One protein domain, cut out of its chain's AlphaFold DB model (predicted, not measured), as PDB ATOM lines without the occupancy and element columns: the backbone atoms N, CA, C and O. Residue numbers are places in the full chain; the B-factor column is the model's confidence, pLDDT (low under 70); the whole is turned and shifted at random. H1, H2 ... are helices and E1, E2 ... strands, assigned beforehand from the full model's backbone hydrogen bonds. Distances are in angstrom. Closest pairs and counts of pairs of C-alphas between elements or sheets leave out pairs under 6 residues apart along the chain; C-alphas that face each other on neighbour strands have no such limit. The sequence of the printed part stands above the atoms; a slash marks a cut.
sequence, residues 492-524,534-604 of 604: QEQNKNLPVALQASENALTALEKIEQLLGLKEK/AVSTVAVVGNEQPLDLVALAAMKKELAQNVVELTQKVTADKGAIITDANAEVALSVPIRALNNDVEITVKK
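What this domain is: This is residues 492 to 524 and 534 to 604 of the 604 residues of the protein "DUF4430 domain-containing protein" of Desulfotomaculum profundi (UniProt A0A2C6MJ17). Two small two-stranded ribbons, E1 with E4 and E2 with E3, lie loosely face to face as a head, and from it the rest of the chain makes a wide, open loop. H1 lies by E3, H2 and H3 step away from the head, and after a cut an unnamed stretch leads round to H4, where residues 548 to 554 stick out free before the chain returns to E1. The printed part has 104 residues, with four named helices followed by four named strands; both two-stranded sheets are antiparallel. The class is mixed, helices and strands, with under half of the residues in named elements. The whole is loose, with a radius of gyration of the C-alphas of 16.7 A, and flat, spanning 44 by 42 by 22 A.

How they stand to each other: Start at H1, residues 492 to 496, and H2, residues 506 to 513: they are close but not clearly touching, and their closest C-alphas, Gln 492 and Leu 509, are 6.9 A apart. H2 is also close to H3, residues 515 to 519, but not clearly touching it; look at the C-alphas of Ala 511 and Leu 518, the closest, 7.4 A apart. H4, residues 549 to 561, is apart from H3. In these four helices every O i to N i+4 pair is within hydrogen-bond range. E1, residues 565 to 570, is the antiparallel neighbour of E4, residues 598 to 603, at 162 degrees, with N 570 and O 598 at 2.8 A. E2, residues 576 to 579, and E3, residues 586 to 589, form a hairpin at 169 degrees, with N 587 and O 578 at 2.8 A. Between the sheets, the closest C-alphas of E1 and E2, Val 570 and Ala 576, are 5.7 A apart. E2 and E4 are near each other. The closest C-alphas of H1 and E3, Gln 494 and Ser 588, are 6.8 A apart.

Where its parts are: Find C-alpha 492 at (-24.684, 60.539, 9.449), where H1 begins. H2 measures 10.6 A from first to last C-alpha. H4 begins at C-alpha 549, (-3.790, 39.922, -4.899), and runs 18.4 A. E1 spans 15.6 A and E4 15.9 A, ending at C-alpha 603, (-25.152, 35.612, 11.692).

The domain as a whole: The two farthest C-alphas, Val 550 and Asn 596, are 46.0 A apart. Residues 525 to 533 are not printed, and C-alphas 524 and 534 are 13.0 A apart across this cut. Of the links that are printed whole, none is long. The mean pLDDT of the printed part is 77.2, and 32 residues are under 70, among them 534 to 544 and 556 to 563.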
ATOM      1  N   GLN A 492     -25.949  59.974   8.967       85.38
ATOM      2  CA  GLN A 492     -24.684  60.539   9.449       85.38
ATOM      3  C   GLN A 492     -24.566  60.435  10.968       85.38
ATOM      4  O   GLN A 492     -23.483  60.173  11.489       85.38
ATOM      5  N   GLU A 493     -25.665  60.628  11.691       83.38
ATOM      6  CA  GLU A 493     -25.692  60.456  13.140       83.38
ATOM      7  C   GLU A 493     -25.619  58.981  13.550       83.38
ATOM      8  O   GLU A 493     -24.909  58.661  14.501       83.38
ATOM      9  N   GLN A 494     -26.259  58.065  12.817       85.94
ATOM     10  CA  GLN A 494     -26.088  56.621  13.031       85.94
ATOM     11  C   GLN A 494     -24.629  56.197  12.860       85.94
ATOM     12  O   GLN A 494     -24.085  55.516  13.725       85.94
ATOM     13  N   ASN A 495     -23.968  56.663  11.796       88.19
ATOM     14  CA  ASN A 495     -22.576  56.328  11.506       88.19
ATOM     15  C   ASN A 495     -21.623  56.728  12.643       88.19
ATOM     16  O   ASN A 495     -20.703  55.987  12.966       88.19
ATOM     17  N   LYS A 496     -21.876  57.859  13.315       85.75
ATOM     18  CA  LYS A 496     -21.079  58.312  14.472       85.75
ATOM     19  C   LYS A 496     -21.181  57.392  15.692       85.75
ATOM     20  O   LYS A 496     -20.302  57.442  16.545       85.75
ATOM     21  N   ASN A 497     -22.243  56.591  15.785       81.88
ATOM     22  CA  ASN A 497     -22.453  55.639  16.878       81.88
ATOM     23  C   ASN A 497     -21.831  54.259  16.600       81.88
ATOM     24  O   ASN A 497     -21.815  53.408  17.489       81.88
ATOM     25  N   LEU A 498     -21.304  54.030  15.391       84.50
ATOM     26  CA  LEU A 498     -20.549  52.823  15.064       84.50
ATOM     27  C   LEU A 498     -19.110  52.927  15.596       84.50
ATOM     28  O   LEU A 498     -18.567  54.039  15.689       84.50
ATOM     29  N   PRO A 499     -18.457  51.789  15.900       84.88
ATOM     30  CA  PRO A 499     -17.021  51.764  16.153       84.88
ATOM     31  C   PRO A 499     -16.249  52.494  15.052       84.88
ATOM     32  O   PRO A 499     -16.585  52.368  13.879       84.88
ATOM     33  N   VAL A 500     -15.192  53.229  15.418       82.88
ATOM     34  CA  VAL A 500     -14.424  54.077  14.482       82.88
ATOM     35  C   VAL A 500     -13.953  53.302  13.246       82.88
ATOM     36  O   VAL A 500     -14.012  53.833  12.142       82.88
ATOM     37  N   ALA A 501     -13.548  52.041  13.421       79.69
ATOM     38  CA  ALA A 501     -13.105  51.162  12.335       79.69
ATOM     39  C   ALA A 501     -14.208  50.823  11.310       79.69
ATOM     40  O   ALA A 501     -13.895  50.461  10.181       79.69
ATOM     41  N   LEU A 502     -15.482  50.959  11.689       84.94
ATOM     42  CA  LEU A 502     -16.654  50.618  10.878       84.94
ATOM     43  C   LEU A 502     -17.413  51.847  10.361       84.94
ATOM     44  O   LEU A 502     -18.465  51.704   9.739       84.94
ATOM     45  N   GLN A 503     -16.915  53.059  10.615       89.31
ATOM     46  CA  GLN A 503     -17.571  54.274  10.141       89.31
ATOM     47  C   GLN A 503     -17.392  54.424   8.628       89.31
ATOM     48  O   GLN A 503     -16.277  54.497   8.112       89.31
ATOM     49  N   ALA A 504     -18.505  54.521   7.906       85.69
ATOM     50  CA  ALA A 504     -18.508  54.791   6.478       85.69
ATOM     51  C   ALA A 504     -18.066  56.235   6.183       85.69
ATOM     52  O   ALA A 504     -18.310  57.156   6.966       85.69
ATOM     53  N   SER A 505     -17.452  56.448   5.016       84.94
ATOM     54  CA  SER A 505     -17.077  57.793   4.559       84.94
ATOM     55  C   SER A 505     -18.303  58.669   4.261       84.94
ATOM     56  O   SER A 505     -19.353  58.172   3.850       84.94
ATOM     57  N   GLU A 506     -18.156  59.994   4.373       83.69
ATOM     58  CA  GLU A 506     -19.219  60.956   4.029       83.69
ATOM     59  C   GLU A 506     -19.730  60.782   2.589       83.69
ATOM     60  O   GLU A 506     -20.930  60.895   2.331       83.69
ATOM     61  N   ASN A 507     -18.835  60.443   1.655       82.00
ATOM     62  CA  ASN A 507     -19.189  60.166   0.263       82.00
ATOM     63  C   ASN A 507     -20.073  58.918   0.134       82.00
ATOM     64  O   ASN A 507     -21.045  58.940  -0.619       82.00
ATOM     65  N   ALA A 508     -19.762  57.848   0.874       83.62
ATOM     66  CA  ALA A 508     -20.560  56.623   0.873       83.62
ATOM     67  C   ALA A 508     -21.949  56.852   1.490       83.62
ATOM     68  O   ALA A 508     -22.949  56.409   0.930       83.62
ATOM     69  N   LEU A 509     -22.030  57.613   2.587       85.75
ATOM     70  CA  LEU A 509     -23.305  57.983   3.213       85.75
ATOM     71  C   LEU A 509     -24.164  58.859   2.291       85.75
ATOM     72  O   LEU A 509     -25.343  58.579   2.101       85.75
ATOM     73  N   THR A 510     -23.565  59.869   1.653       84.44
ATOM     74  CA  THR A 510     -24.260  60.741   0.688       84.44
ATOM     75  C   THR A 510     -24.778  59.949  -0.513       84.44
ATOM     76  O   THR A 510     -25.846  60.239  -1.052       84.44
ATOM     77  N   ALA A 511     -24.017  58.949  -0.958       82.31
ATOM     78  CA  ALA A 511     -24.428  58.065  -2.036       82.31
ATOM     79  C   ALA A 511     -25.585  57.151  -1.620       82.31
ATOM     80  O   ALA A 511     -26.513  56.970  -2.402       82.31
ATOM     81  N   LEU A 512     -25.569  56.636  -0.388       82.62
ATOM     82  CA  LEU A 512     -26.666  55.842   0.162       82.62
ATOM     83  C   LEU A 512     -27.960  56.664   0.286       82.62
ATOM     84  O   LEU A 512     -29.025  56.183  -0.082       82.62
ATOM     85  N   GLU A 513     -27.878  57.927   0.710       83.12
ATOM     86  CA  GLU A 513     -29.036  58.840   0.748       83.12
ATOM     87  C   GLU A 513     -29.616  59.142  -0.636       83.12
ATOM     88  O   GLU A 513     -30.813  59.374  -0.781       83.12
ATOM     89  N   LYS A 514     -28.763  59.149  -1.663       81.38
ATOM     90  CA  LYS A 514     -29.140  59.412  -3.056       81.38
ATOM     91  C   LYS A 514     -29.233  58.133  -3.879       81.38
ATOM     92  O   LYS A 514     -29.192  58.207  -5.107       81.38
ATOM     93  N   ILE A 515     -29.342  56.968  -3.237       76.94
ATOM     94  CA  ILE A 515     -29.235  55.680  -3.927       76.94
ATOM     95  C   ILE A 515     -30.294  55.538  -5.025       76.94
ATOM     96  O   ILE A 515     -29.980  55.080  -6.116       76.94
ATOM     97  N   GLU A 516     -31.507  56.050  -4.804       72.19
ATOM     98  CA  GLU A 516     -32.580  56.063  -5.808       72.19
ATOM     99  C   GLU A 516     -32.203  56.878  -7.056       72.19
ATOM    100  O   GLU A 516     -32.425  56.441  -8.186       72.19
ATOM    101  N   GLN A 517     -31.574  58.042  -6.857       75.31
ATOM    102  CA  GLN A 517     -31.090  58.905  -7.936       75.31
ATOM    103  C   GLN A 517     -29.906  58.264  -8.673       75.31
ATOM    104  O   GLN A 517     -29.849  58.321  -9.899       75.31
ATOM    105  N   LEU A 518     -28.971  57.655  -7.937       75.44
ATOM    106  CA  LEU A 518     -27.792  56.990  -8.501       75.44
ATOM    107  C   LEU A 518     -28.158  55.750  -9.319       75.44
ATOM    108  O   LEU A 518     -27.546  55.494 -10.353       75.44
ATOM    109  N   LEU A 519     -29.167  55.000  -8.879       72.25
ATOM    110  CA  LEU A 519     -29.689  53.842  -9.603       72.25
ATOM    111  C   LEU A 519     -30.680  54.242 -10.714       72.25
ATOM    112  O   LEU A 519     -31.039  53.410 -11.551       72.25
ATOM    113  N   GLY A 520     -31.087  55.517 -10.769       66.62
ATOM    114  CA  GLY A 520     -31.997  56.051 -11.781       66.62
ATOM    115  C   GLY A 520     -33.402  55.456 -11.694       66.62
ATOM    116  O   GLY A 520     -34.009  55.181 -12.729       66.62
ATOM    117  N   LEU A 521     -33.896  55.206 -10.476       68.31
ATOM    118  CA  LEU A 521     -35.227  54.639 -10.255       68.31
ATOM    119  C   LEU A 521     -36.311  55.613 -10.753       68.31
ATOM    120  O   LEU A 521     -36.186  56.831 -10.617       68.31
ATOM    121  N   LYS A 522     -37.389  55.088 -11.349       60.22
ATOM    122  CA  LYS A 522     -38.514  55.915 -11.824       60.22
ATOM    123  C   LYS A 522     -39.206  56.612 -10.642       60.22
ATOM    124  O   LYS A 522     -39.347  56.021  -9.570       60.22
ATOM    125  N   GLU A 523     -39.670  57.850 -10.837       54.06
ATOM    126  CA  GLU A 523     -40.376  58.610  -9.792       54.06
ATOM    127  C   GLU A 523     -41.560  57.809  -9.212       54.06
ATOM    128  O   GLU A 523     -42.406  57.319  -9.962       54.06
ATOM    129  N   LYS A 524     -41.641  57.757  -7.868       53.91
ATOM    130  CA  LYS A 524     -42.634  57.049  -7.022       53.91
ATOM    131  C   LYS A 524     -42.389  55.560  -6.736       53.91
ATOM    132  O   LYS A 524     -43.275  54.913  -6.178       53.91
ATOM    133  N   ALA A 534     -34.042  49.679 -13.009       59.16
ATOM    134  CA  ALA A 534     -32.941  50.595 -12.716       59.16
ATOM    135  C   ALA A 534     -32.082  50.865 -13.965       59.16
ATOM    136  O   ALA A 534     -31.821  49.968 -14.767       59.16
ATOM    137  N   VAL A 535     -31.604  52.101 -14.125       58.78
ATOM    138  CA  VAL A 535     -30.704  52.481 -15.234       58.78
ATOM    139  C   VAL A 535     -29.273  51.992 -14.974       58.78
ATOM    140  O   VAL A 535     -28.504  51.780 -15.909       58.78
ATOM    141  N   SER A 536     -28.907  51.793 -13.705       61.19
ATOM    142  CA  SER A 536     -27.624  51.236 -13.263       61.19
ATOM    143  C   SER A 536     -27.852  50.242 -12.125       61.19
ATOM    144  O   SER A 536     -28.687  50.483 -11.262       61.19
ATOM    145  N   THR A 537     -27.114  49.128 -12.110       60.56
ATOM    146  CA  THR A 537     -27.269  48.057 -11.103       60.56
ATOM    147  C   THR A 537     -26.182  48.056 -10.028       60.56
ATOM    148  O   THR A 537     -26.322  47.359  -9.026       60.56
ATOM    149  N   VAL A 538     -25.101  48.822 -10.213       62.00
ATOM    150  CA  VAL A 538     -23.975  48.903  -9.272       62.00
ATOM    151  C   VAL A 538     -23.460  50.339  -9.211       62.00
ATOM    152  O   VAL A 538     -23.077  50.903 -10.234       62.00
ATOM    153  N   ALA A 539     -23.402  50.906  -8.006       63.72
ATOM    154  CA  ALA A 539     -22.696  52.150  -7.717       63.72
ATOM    155  C   ALA A 539     -21.523  51.837  -6.778       63.72
ATOM    156  O   ALA A 539     -21.731  51.388  -5.653       63.72
ATOM    157  N   VAL A 540     -20.290  52.049  -7.243       67.75
ATOM    158  CA  VAL A 540     -19.082  51.918  -6.415       67.75
ATOM    159  C   VAL A 540     -18.676  53.309  -5.953       67.75
ATOM    160  O   VAL A 540     -18.440  54.194  -6.774       67.75
ATOM    161  N   VAL A 541     -18.603  53.502  -4.641       68.88
ATOM    162  CA  VAL A 541     -18.284  54.784  -4.006       68.88
ATOM    163  C   VAL A 541     -17.198  54.581  -2.962       68.88
ATOM    164  O   VAL A 541     -17.334  53.748  -2.073       68.88
ATOM    165  N   GLY A 542     -16.109  55.335  -3.085       65.50
ATOM    166  CA  GLY A 542     -14.954  55.247  -2.197       65.50
ATOM    167  C   GLY A 542     -13.703  55.839  -2.843       65.50
ATOM    168  O   GLY A 542     -13.617  55.933  -4.065       65.50
ATOM    169  N   ASN A 543     -12.743  56.245  -2.010       63.66
ATOM    170  CA  ASN A 543     -11.449  56.788  -2.452       63.66
ATOM    171  C   ASN A 543     -10.299  55.784  -2.244       63.66
ATOM    172  O   ASN A 543      -9.135  56.125  -2.454       63.66
ATOM    173  N   GLU A 544     -10.614  54.571  -1.781       67.56
ATOM    174  CA  GLU A 544      -9.621  53.544  -1.480       67.56
ATOM    175  C   GLU A 544      -9.121  52.859  -2.750       67.56
ATOM    176  O   GLU A 544      -9.862  52.646  -3.713       67.56
ATOM    177  N   GLN A 545      -7.831  52.529  -2.754       73.81
ATOM    178  CA  GLN A 545      -7.216  51.801  -3.855       73.81
ATOM    179  C   GLN A 545      -7.667  50.333  -3.835       73.81
ATOM    180  O   GLN A 545      -7.798  49.756  -2.754       73.81
ATOM    181  N   PRO A 546      -7.860  49.697  -5.004       70.31
ATOM    182  CA  PRO A 546      -8.130  48.267  -5.071       70.31
ATOM    183  C   PRO A 546      -7.043  47.455  -4.359       70.31
ATOM    184  O   PRO A 546      -5.850  47.712  -4.535       70.31
ATOM    185  N   LEU A 547      -7.461  46.449  -3.592       75.69
ATOM    186  CA  LEU A 547      -6.563  45.505  -2.930       75.69
ATOM    187  C   LEU A 547      -5.693  44.766  -3.951       75.69
ATOM    188  O   LEU A 547      -6.197  44.263  -4.960       75.69
ATOM    189  N   ASP A 548      -4.396  44.641  -3.667       84.00
ATOM    190  CA  ASP A 548      -3.541  43.732  -4.424       84.00
ATOM    191  C   ASP A 548      -3.895  42.259  -4.132       84.00
ATOM    192  O   ASP A 548      -4.587  41.933  -3.165       84.00
ATOM    193  N   LEU A 549      -3.433  41.343  -4.987       69.50
ATOM    194  CA  LEU A 549      -3.790  39.922  -4.899       69.50
ATOM    195  C   LEU A 549      -3.326  39.248  -3.598       69.50
ATOM    196  O   LEU A 549      -3.955  38.281  -3.166       69.50
ATOM    197  N   VAL A 550      -2.246  39.732  -2.982       72.19
ATOM    198  CA  VAL A 550      -1.706  39.179  -1.734       72.19
ATOM    199  C   VAL A 550      -2.560  39.644  -0.559       72.19
ATOM    200  O   VAL A 550      -2.995  38.815   0.240       72.19
ATOM    201  N   ALA A 551      -2.876  40.938  -0.501       69.38
ATOM    202  CA  ALA A 551      -3.776  41.513   0.492       69.38
ATOM    203  C   ALA A 551      -5.195  40.931   0.376       69.38
ATOM    204  O   ALA A 551      -5.805  40.577   1.382       69.38
ATOM    205  N   LEU A 552      -5.692  40.726  -0.849       68.25
ATOM    206  CA  LEU A 552      -6.987  40.096  -1.106       68.25
ATOM    207  C   LEU A 552      -7.025  38.637  -0.628       68.25
ATOM    208  O   LEU A 552      -8.024  38.203  -0.058       68.25
ATOM    209  N   ALA A 553      -5.963  37.861  -0.863       66.38
ATOM    210  CA  ALA A 553      -5.887  36.476  -0.399       66.38
ATOM    211  C   ALA A 553      -5.802  36.390   1.134       66.38
ATOM    212  O   ALA A 553      -6.432  35.513   1.727       66.38
ATOM    213  N   ALA A 554      -5.075  37.317   1.769       66.06
ATOM    214  CA  ALA A 554      -5.010  37.434   3.222       66.06
ATOM    215  C   ALA A 554      -6.384  37.779   3.819       66.06
ATOM    216  O   ALA A 554      -6.876  37.030   4.660       66.06
ATOM    217  N   MET A 555      -7.060  38.808   3.298       72.44
ATOM    218  CA  MET A 555      -8.407  39.183   3.748       72.44
ATOM    219  C   MET A 555      -9.446  38.094   3.490       72.44
ATOM    220  O   MET A 555     -10.332  37.892   4.308       72.44
ATOM    221  N   LYS A 556      -9.367  37.352   2.377       69.88
ATOM    222  CA  LYS A 556     -10.279  36.220   2.134       69.88
ATOM    223  C   LYS A 556     -10.101  35.107   3.160       69.88
ATOM    224  O   LYS A 556     -11.080  34.456   3.511       69.88
ATOM    225  N   LYS A 557      -8.869  34.879   3.621       69.19
ATOM    226  CA  LYS A 557      -8.581  33.895   4.664       69.19
ATOM    227  C   LYS A 557      -9.120  34.356   6.018       69.19
ATOM    228  O   LYS A 557      -9.770  33.565   6.686       69.19
ATOM    229  N   GLU A 558      -8.905  35.620   6.364       64.56
ATOM    230  CA  GLU A 558      -9.445  36.250   7.575       64.56
ATOM    231  C   GLU A 558     -10.983  36.230   7.566       64.56
ATOM    232  O   GLU A 558     -11.618  35.699   8.472       64.56
ATOM    233  N   LEU A 559     -11.600  36.630   6.450       65.56
ATOM    234  CA  LEU A 559     -13.048  36.570   6.275       65.56
ATOM    235  C   LEU A 559     -13.586  35.132   6.342       65.56
ATOM    236  O   LEU A 559     -14.660  34.932   6.893       65.56
ATOM    237  N   ALA A 560     -12.893  34.123   5.812       64.81
ATOM    238  CA  ALA A 560     -13.345  32.730   5.914       64.81
ATOM    239  C   ALA A 560     -13.290  32.174   7.350       64.81
ATOM    240  O   ALA A 560     -13.932  31.168   7.636       64.81
ATOM    241  N   GLN A 561     -12.519  32.815   8.231       58.38
ATOM    242  CA  GLN A 561     -12.342  32.428   9.630       58.38
ATOM    243  C   GLN A 561     -13.250  33.230  10.579       58.38
ATOM    244  O   GLN A 561     -13.499  32.778  11.693       58.38
ATOM    245  N   ASN A 562     -13.798  34.364  10.125       59.91
ATOM    246  CA  ASN A 562     -14.730  35.178  10.907       59.91
ATOM    247  C   ASN A 562     -16.122  34.545  10.991       59.91
ATOM    248  O   ASN A 562     -16.866  34.558  10.002       59.91
ATOM    249  N   VAL A 563     -16.479  34.092  12.193       64.12
ATOM    250  CA  VAL A 563     -17.826  33.666  12.591       64.12
ATOM    251  C   VAL A 563     -18.490  34.810  13.355       64.12
ATOM    252  O   VAL A 563     -17.931  35.313  14.324       64.12
ATOM    253  N   VAL A 564     -19.680  35.222  12.919       71.69
ATOM    254  CA  VAL A 564     -20.484  36.252  13.592       71.69
ATOM    255  C   VAL A 564     -21.737  35.578  14.134       71.69
ATOM    256  O   VAL A 564     -22.470  34.972  13.360       71.69
ATOM    257  N   GLU A 565     -21.994  35.695  15.434       79.75
ATOM    258  CA  GLU A 565     -23.271  35.328  16.059       79.75
ATOM    259  C   GLU A 565     -23.571  36.318  17.191       79.75
ATOM    260  O   GLU A 565     -23.147  36.148  18.330       79.75
ATOM    261  N   LEU A 566     -24.260  37.408  16.851       79.06
ATOM    262  CA  LEU A 566     -24.580  38.491  17.783       79.06
ATOM    263  C   LEU A 566     -26.088  38.553  17.992       79.06
ATOM    264  O   LEU A 566     -26.816  38.807  17.034       79.06
ATOM    265  N   THR A 567     -26.552  38.377  19.227       81.12
ATOM    266  CA  THR A 567     -27.975  38.469  19.582       81.12
ATOM    267  C   THR A 567     -28.207  39.617  20.552       81.12
ATOM    268  O   THR A 567     -27.590  39.679  21.614       81.12
ATOM    269  N   GLN A 568     -29.121  40.525  20.205       83.81
ATOM    270  CA  GLN A 568     -29.492  41.646  21.062       83.81
ATOM    271  C   GLN A 568     -30.985  41.961  20.948       83.81
ATOM    272  O   GLN A 568     -31.550  42.048  19.857       83.81
ATOM    273  N   LYS A 569     -31.626  42.188  22.098       86.44
ATOM    274  CA  LYS A 569     -32.986  42.722  22.157       86.44
ATOM    275  C   LYS A 569     -32.982  44.207  21.792       86.44
ATOM    276  O   LYS A 569     -32.282  44.998  22.423       86.44
ATOM    277  N   VAL A 570     -33.795  44.580  20.812       87.56
ATOM    278  CA  VAL A 570     -33.936  45.948  20.309       87.56
ATOM    279  C   VAL A 570     -35.318  46.483  20.657       87.56
ATOM    280  O   VAL A 570     -36.334  45.888  20.300       87.56
ATOM    281  N   THR A 571     -35.353  47.615  21.356       88.62
ATOM    282  CA  THR A 571     -36.601  48.301  21.705       88.62
ATOM    283  C   THR A 571     -37.023  49.224  20.564       88.62
ATOM    284  O   THR A 571     -36.219  50.037  20.097       88.62
ATOM    285  N   ALA A 572     -38.275  49.126  20.110       86.62
ATOM    286  CA  ALA A 572     -38.756  49.861  18.933       86.62
ATOM    287  C   ALA A 572     -38.629  51.390  19.068       86.62
ATOM    288  O   ALA A 572     -38.351  52.089  18.093       86.62
ATOM    289  N   ASP A 573     -38.800  51.921  20.278       85.62
ATOM    290  CA  ASP A 573     -38.746  53.354  20.579       85.62
ATOM    291  C   ASP A 573     -37.335  53.878  20.900       85.62
ATOM    292  O   ASP A 573     -37.189  55.061  21.217       85.62
ATOM    293  N   LYS A 574     -36.295  53.038  20.782       84.19
ATOM    294  CA  LYS A 574     -34.891  53.420  21.027       84.19
ATOM    295  C   LYS A 574     -33.929  53.017  19.915       84.19
ATOM    296  O   LYS A 574     -32.985  53.760  19.663       84.19
ATOM    297  N   GLY A 575     -34.168  51.888  19.249       87.38
ATOM    298  CA  GLY A 575     -33.180  51.294  18.351       87.38
ATOM    299  C   GLY A 575     -32.012  50.643  19.106       87.38
ATOM    300  O   GLY A 575     -32.065  50.487  20.327       87.38
ATOM    301  N   ALA A 576     -30.974  50.225  18.379       88.38
ATOM    302  CA  ALA A 576     -29.750  49.638  18.929       88.38
ATOM    303  C   ALA A 576     -28.602  49.645  17.907       88.38
ATOM    304  O   ALA A 576     -28.842  49.586  16.704       88.38
ATOM    305  N   ILE A 577     -27.359  49.633  18.398       86.44
ATOM    306  CA  ILE A 577     -26.188  49.201  17.626       86.44
ATOM    307  C   ILE A 577     -25.797  47.810  18.127       86.44
ATOM    308  O   ILE A 577     -25.506  47.654  19.311       86.44
ATOM    309  N   ILE A 578     -25.794  46.824  17.234       87.62
ATOM    310  CA  ILE A 578     -25.362  45.449  17.510       87.62
ATOM    311  C   ILE A 578     -23.985  45.283  16.878       87.62
ATOM    312  O   ILE A 578     -23.876  45.359  15.659       87.62
ATOM    313  N   THR A 579     -22.938  45.094  17.673       83.12
ATOM    314  CA  THR A 579     -21.556  44.994  17.175       83.12
ATOM    315  C   THR A 579     -20.780  43.942  17.950       83.12
ATOM    316  O   THR A 579     -21.102  43.657  19.105       83.12
ATOM    317  N   ASP A 580     -19.798  43.330  17.304       75.50
ATOM    318  CA  ASP A 580     -18.880  42.401  17.947       75.50
ATOM    319  C   ASP A 580     -17.803  43.149  18.752       75.50
ATOM    320  O   ASP A 580     -17.570  44.348  18.584       75.50
ATOM    321  N   ALA A 581     -17.121  42.428  19.642       66.50
ATOM    322  CA  ALA A 581     -16.105  43.012  20.516       66.50
ATOM    323  C   ALA A 581     -14.866  43.526  19.761       66.50
ATOM    324  O   ALA A 581     -14.172  44.408  20.270       66.50
ATOM    325  N   ASN A 582     -14.596  43.003  18.562       68.44
ATOM    326  CA  ASN A 582     -13.445  43.388  17.752       68.44
ATOM    327  C   ASN A 582     -13.774  44.519  16.763       68.44
ATOM    328  O   ASN A 582     -12.871  44.981  16.066       68.44
ATOM    329  N   ALA A 583     -15.027  44.997  16.730       75.00
ATOM    330  CA  ALA A 583     -15.503  45.995  15.775       75.00
ATOM    331  C   ALA A 583     -15.271  45.581  14.309       75.00
ATOM    332  O   ALA A 583     -14.878  46.397  13.475       75.00
ATOM    333  N   GLU A 584     -15.524  44.313  13.997       76.38
ATOM    334  CA  GLU A 584     -15.440  43.731  12.655       76.38
ATOM    335  C   GLU A 584     -16.777  43.823  11.907       76.38
ATOM    336  O   GLU A 584     -16.813  43.891  10.676       76.38
ATOM    337  N   VAL A 585     -17.892  43.844  12.639       82.12
ATOM    338  CA  VAL A 585     -19.245  43.973  12.104       82.12
ATOM    339  C   VAL A 585     -20.119  44.802  13.039       82.12
ATOM    340  O   VAL A 585     -20.058  44.705  14.265       82.12
ATOM    341  N   ALA A 586     -20.985  45.623  12.452       87.31
ATOM    342  CA  ALA A 586     -21.999  46.347  13.194       87.31
ATOM    343  C   ALA A 586     -23.302  46.445  12.398       87.31
ATOM    344  O   ALA A 586     -23.296  46.690  11.192       87.31
ATOM    345  N   LEU A 587     -24.425  46.289  13.094       88.94
ATOM    346  CA  LEU A 587     -25.767  46.558  12.597       88.94
ATOM    347  C   LEU A 587     -26.362  47.724  13.390       88.94
ATOM    348  O   LEU A 587     -26.558  47.619  14.600       88.94
ATOM    349  N   SER A 588     -26.676  48.818  12.696       89.88
ATOM    350  CA  SER A 588     -27.430  49.942  13.256       89.88
ATOM    351  C   SER A 588     -28.920  49.762  12.992       89.88
ATOM    352  O   SER A 588     -29.340  49.642  11.842       89.88
ATOM    353  N   VAL A 589     -29.723  49.773  14.054       90.44
ATOM    354  CA  VAL A 589     -31.186  49.770  13.993       90.44
ATOM    355  C   VAL A 589     -31.679  51.094  14.574       90.44
ATOM    356  O   VAL A 589     -31.600  51.276  15.790       90.44
ATOM    357  N   PRO A 590     -32.166  52.039  13.753       89.50
ATOM    358  CA  PRO A 590     -32.612  53.329  14.254       89.50
ATOM    359  C   PRO A 590     -33.971  53.249  14.953       89.50
ATOM    360  O   PRO A 590     -34.745  52.299  14.796       89.50
ATOM    361  N   ILE A 591     -34.280  54.293  15.718       87.94
ATOM    362  CA  ILE A 591     -35.566  54.472  16.383       87.94
ATOM    363  C   ILE A 591     -36.733  54.322  15.392       87.94
ATOM    364  O   ILE A 591     -36.707  54.876  14.293       87.94
ATOM    365  N   ARG A 592     -37.784  53.597  15.791       85.25
ATOM    366  CA  ARG A 592     -39.001  53.331  15.003       85.25
ATOM    367  C   ARG A 592     -38.777  52.605  13.671       85.25
ATOM    368  O   ARG A 592     -39.703  52.536  12.871       85.25
ATOM    369  N   ALA A 593     -37.600  52.016  13.445       87.31
ATOM    370  CA  ALA A 593     -37.401  51.074  12.340       87.31
ATOM    371  C   ALA A 593     -38.199  49.773  12.535       87.31
ATOM    372  O   ALA A 593     -38.487  49.064  11.575       87.31
ATOM    373  N   LEU A 594     -38.556  49.463  13.784       87.88
ATOM    374  CA  LEU A 594     -39.338  48.296  14.171       87.88
ATOM    375  C   LEU A 594     -40.690  48.743  14.730       87.88
ATOM    376  O   LEU A 594     -40.777  49.745  15.437       87.88
ATOM    377  N   ASN A 595     -41.736  47.964  14.456       86.56
ATOM    378  CA  ASN A 595     -43.083  48.232  14.974       86.56
ATOM    379  C   ASN A 595     -43.275  47.772  16.430       86.56
ATOM    380  O   ASN A 595     -44.205  48.228  17.085       86.56
ATOM    381  N   ASN A 596     -42.426  46.862  16.926       88.81
ATOM    382  CA  ASN A 596     -42.449  46.311  18.285       88.81
ATOM    383  C   ASN A 596     -41.018  45.974  18.732       88.81
ATOM    384  O   ASN A 596     -40.111  45.926  17.900       88.81
ATOM    385  N   ASP A 597     -40.826  45.703  20.022       89.75
ATOM    386  CA  ASP A 597     -39.564  45.177  20.547       89.75
ATOM    387  C   ASP A 597     -39.271  43.797  19.953       89.75
ATOM    388  O   ASP A 597     -40.117  42.901  20.003       89.75
ATOM    389  N   VAL A 598     -38.068  43.614  19.409       89.94
ATOM    390  CA  VAL A 598     -37.665  42.380  18.721       89.94
ATOM    391  C   VAL A 598     -36.253  41.998  19.138       89.94
ATOM    392  O   VAL A 598     -35.387  42.850  19.311       89.94
ATOM    393  N   GLU A 599     -36.011  40.703  19.298       89.31
ATOM    394  CA  GLU A 599     -34.659  40.165  19.401       89.31
ATOM    395  C   GLU A 599     -34.082  39.965  18.002       89.31
ATOM    396  O   GLU A 599     -34.659  39.258  17.174       89.31
ATOM    397  N   ILE A 600     -32.957  40.620  17.723       86.50
ATOM    398  CA  ILE A 600     -32.283  40.545  16.432       86.50
ATOM    399  C   ILE A 600     -31.019  39.720  16.601       86.50
ATOM    400  O   ILE A 600     -30.235  39.959  17.520       86.50
ATOM    401  N   THR A 601     -30.831  38.765  15.692       82.75
ATOM    402  CA  THR A 601     -29.611  37.965  15.617       82.75
ATOM    403  C   THR A 601     -28.910  38.184  14.282       82.75
ATOM    404  O   THR A 601     -29.503  37.958  13.227       82.75
ATOM    405  N   VAL A 602     -27.649  38.610  14.331       80.06
ATOM    406  CA  VAL A 602     -26.768  38.781  13.169       80.06
ATOM    407  C   VAL A 602     -25.874  37.550  13.070       80.06
ATOM    408  O   VAL A 602     -25.135  37.267  14.014       80.06
ATOM    409  N   LYS A 603     -25.960  36.814  11.952       78.19
ATOM    410  CA  LYS A 603     -25.152  35.612  11.692       78.19
ATOM    411  C   LYS A 603     -24.433  35.681  10.351       78.19
ATOM    412  O   LYS A 603     -24.978  36.258   9.408       78.19
ATOM    413  N   LYS A 604     -23.251  35.074  10.270       60.97
ATOM    414  CA  LYS A 604     -22.472  34.913   9.037       60.97
ATOM    415  C   LYS A 604     -22.147  33.453   8.772       60.97
ATOM    416  O   LYS A 604     -21.776  32.766   9.748       60.97
TER     417      LYS A 604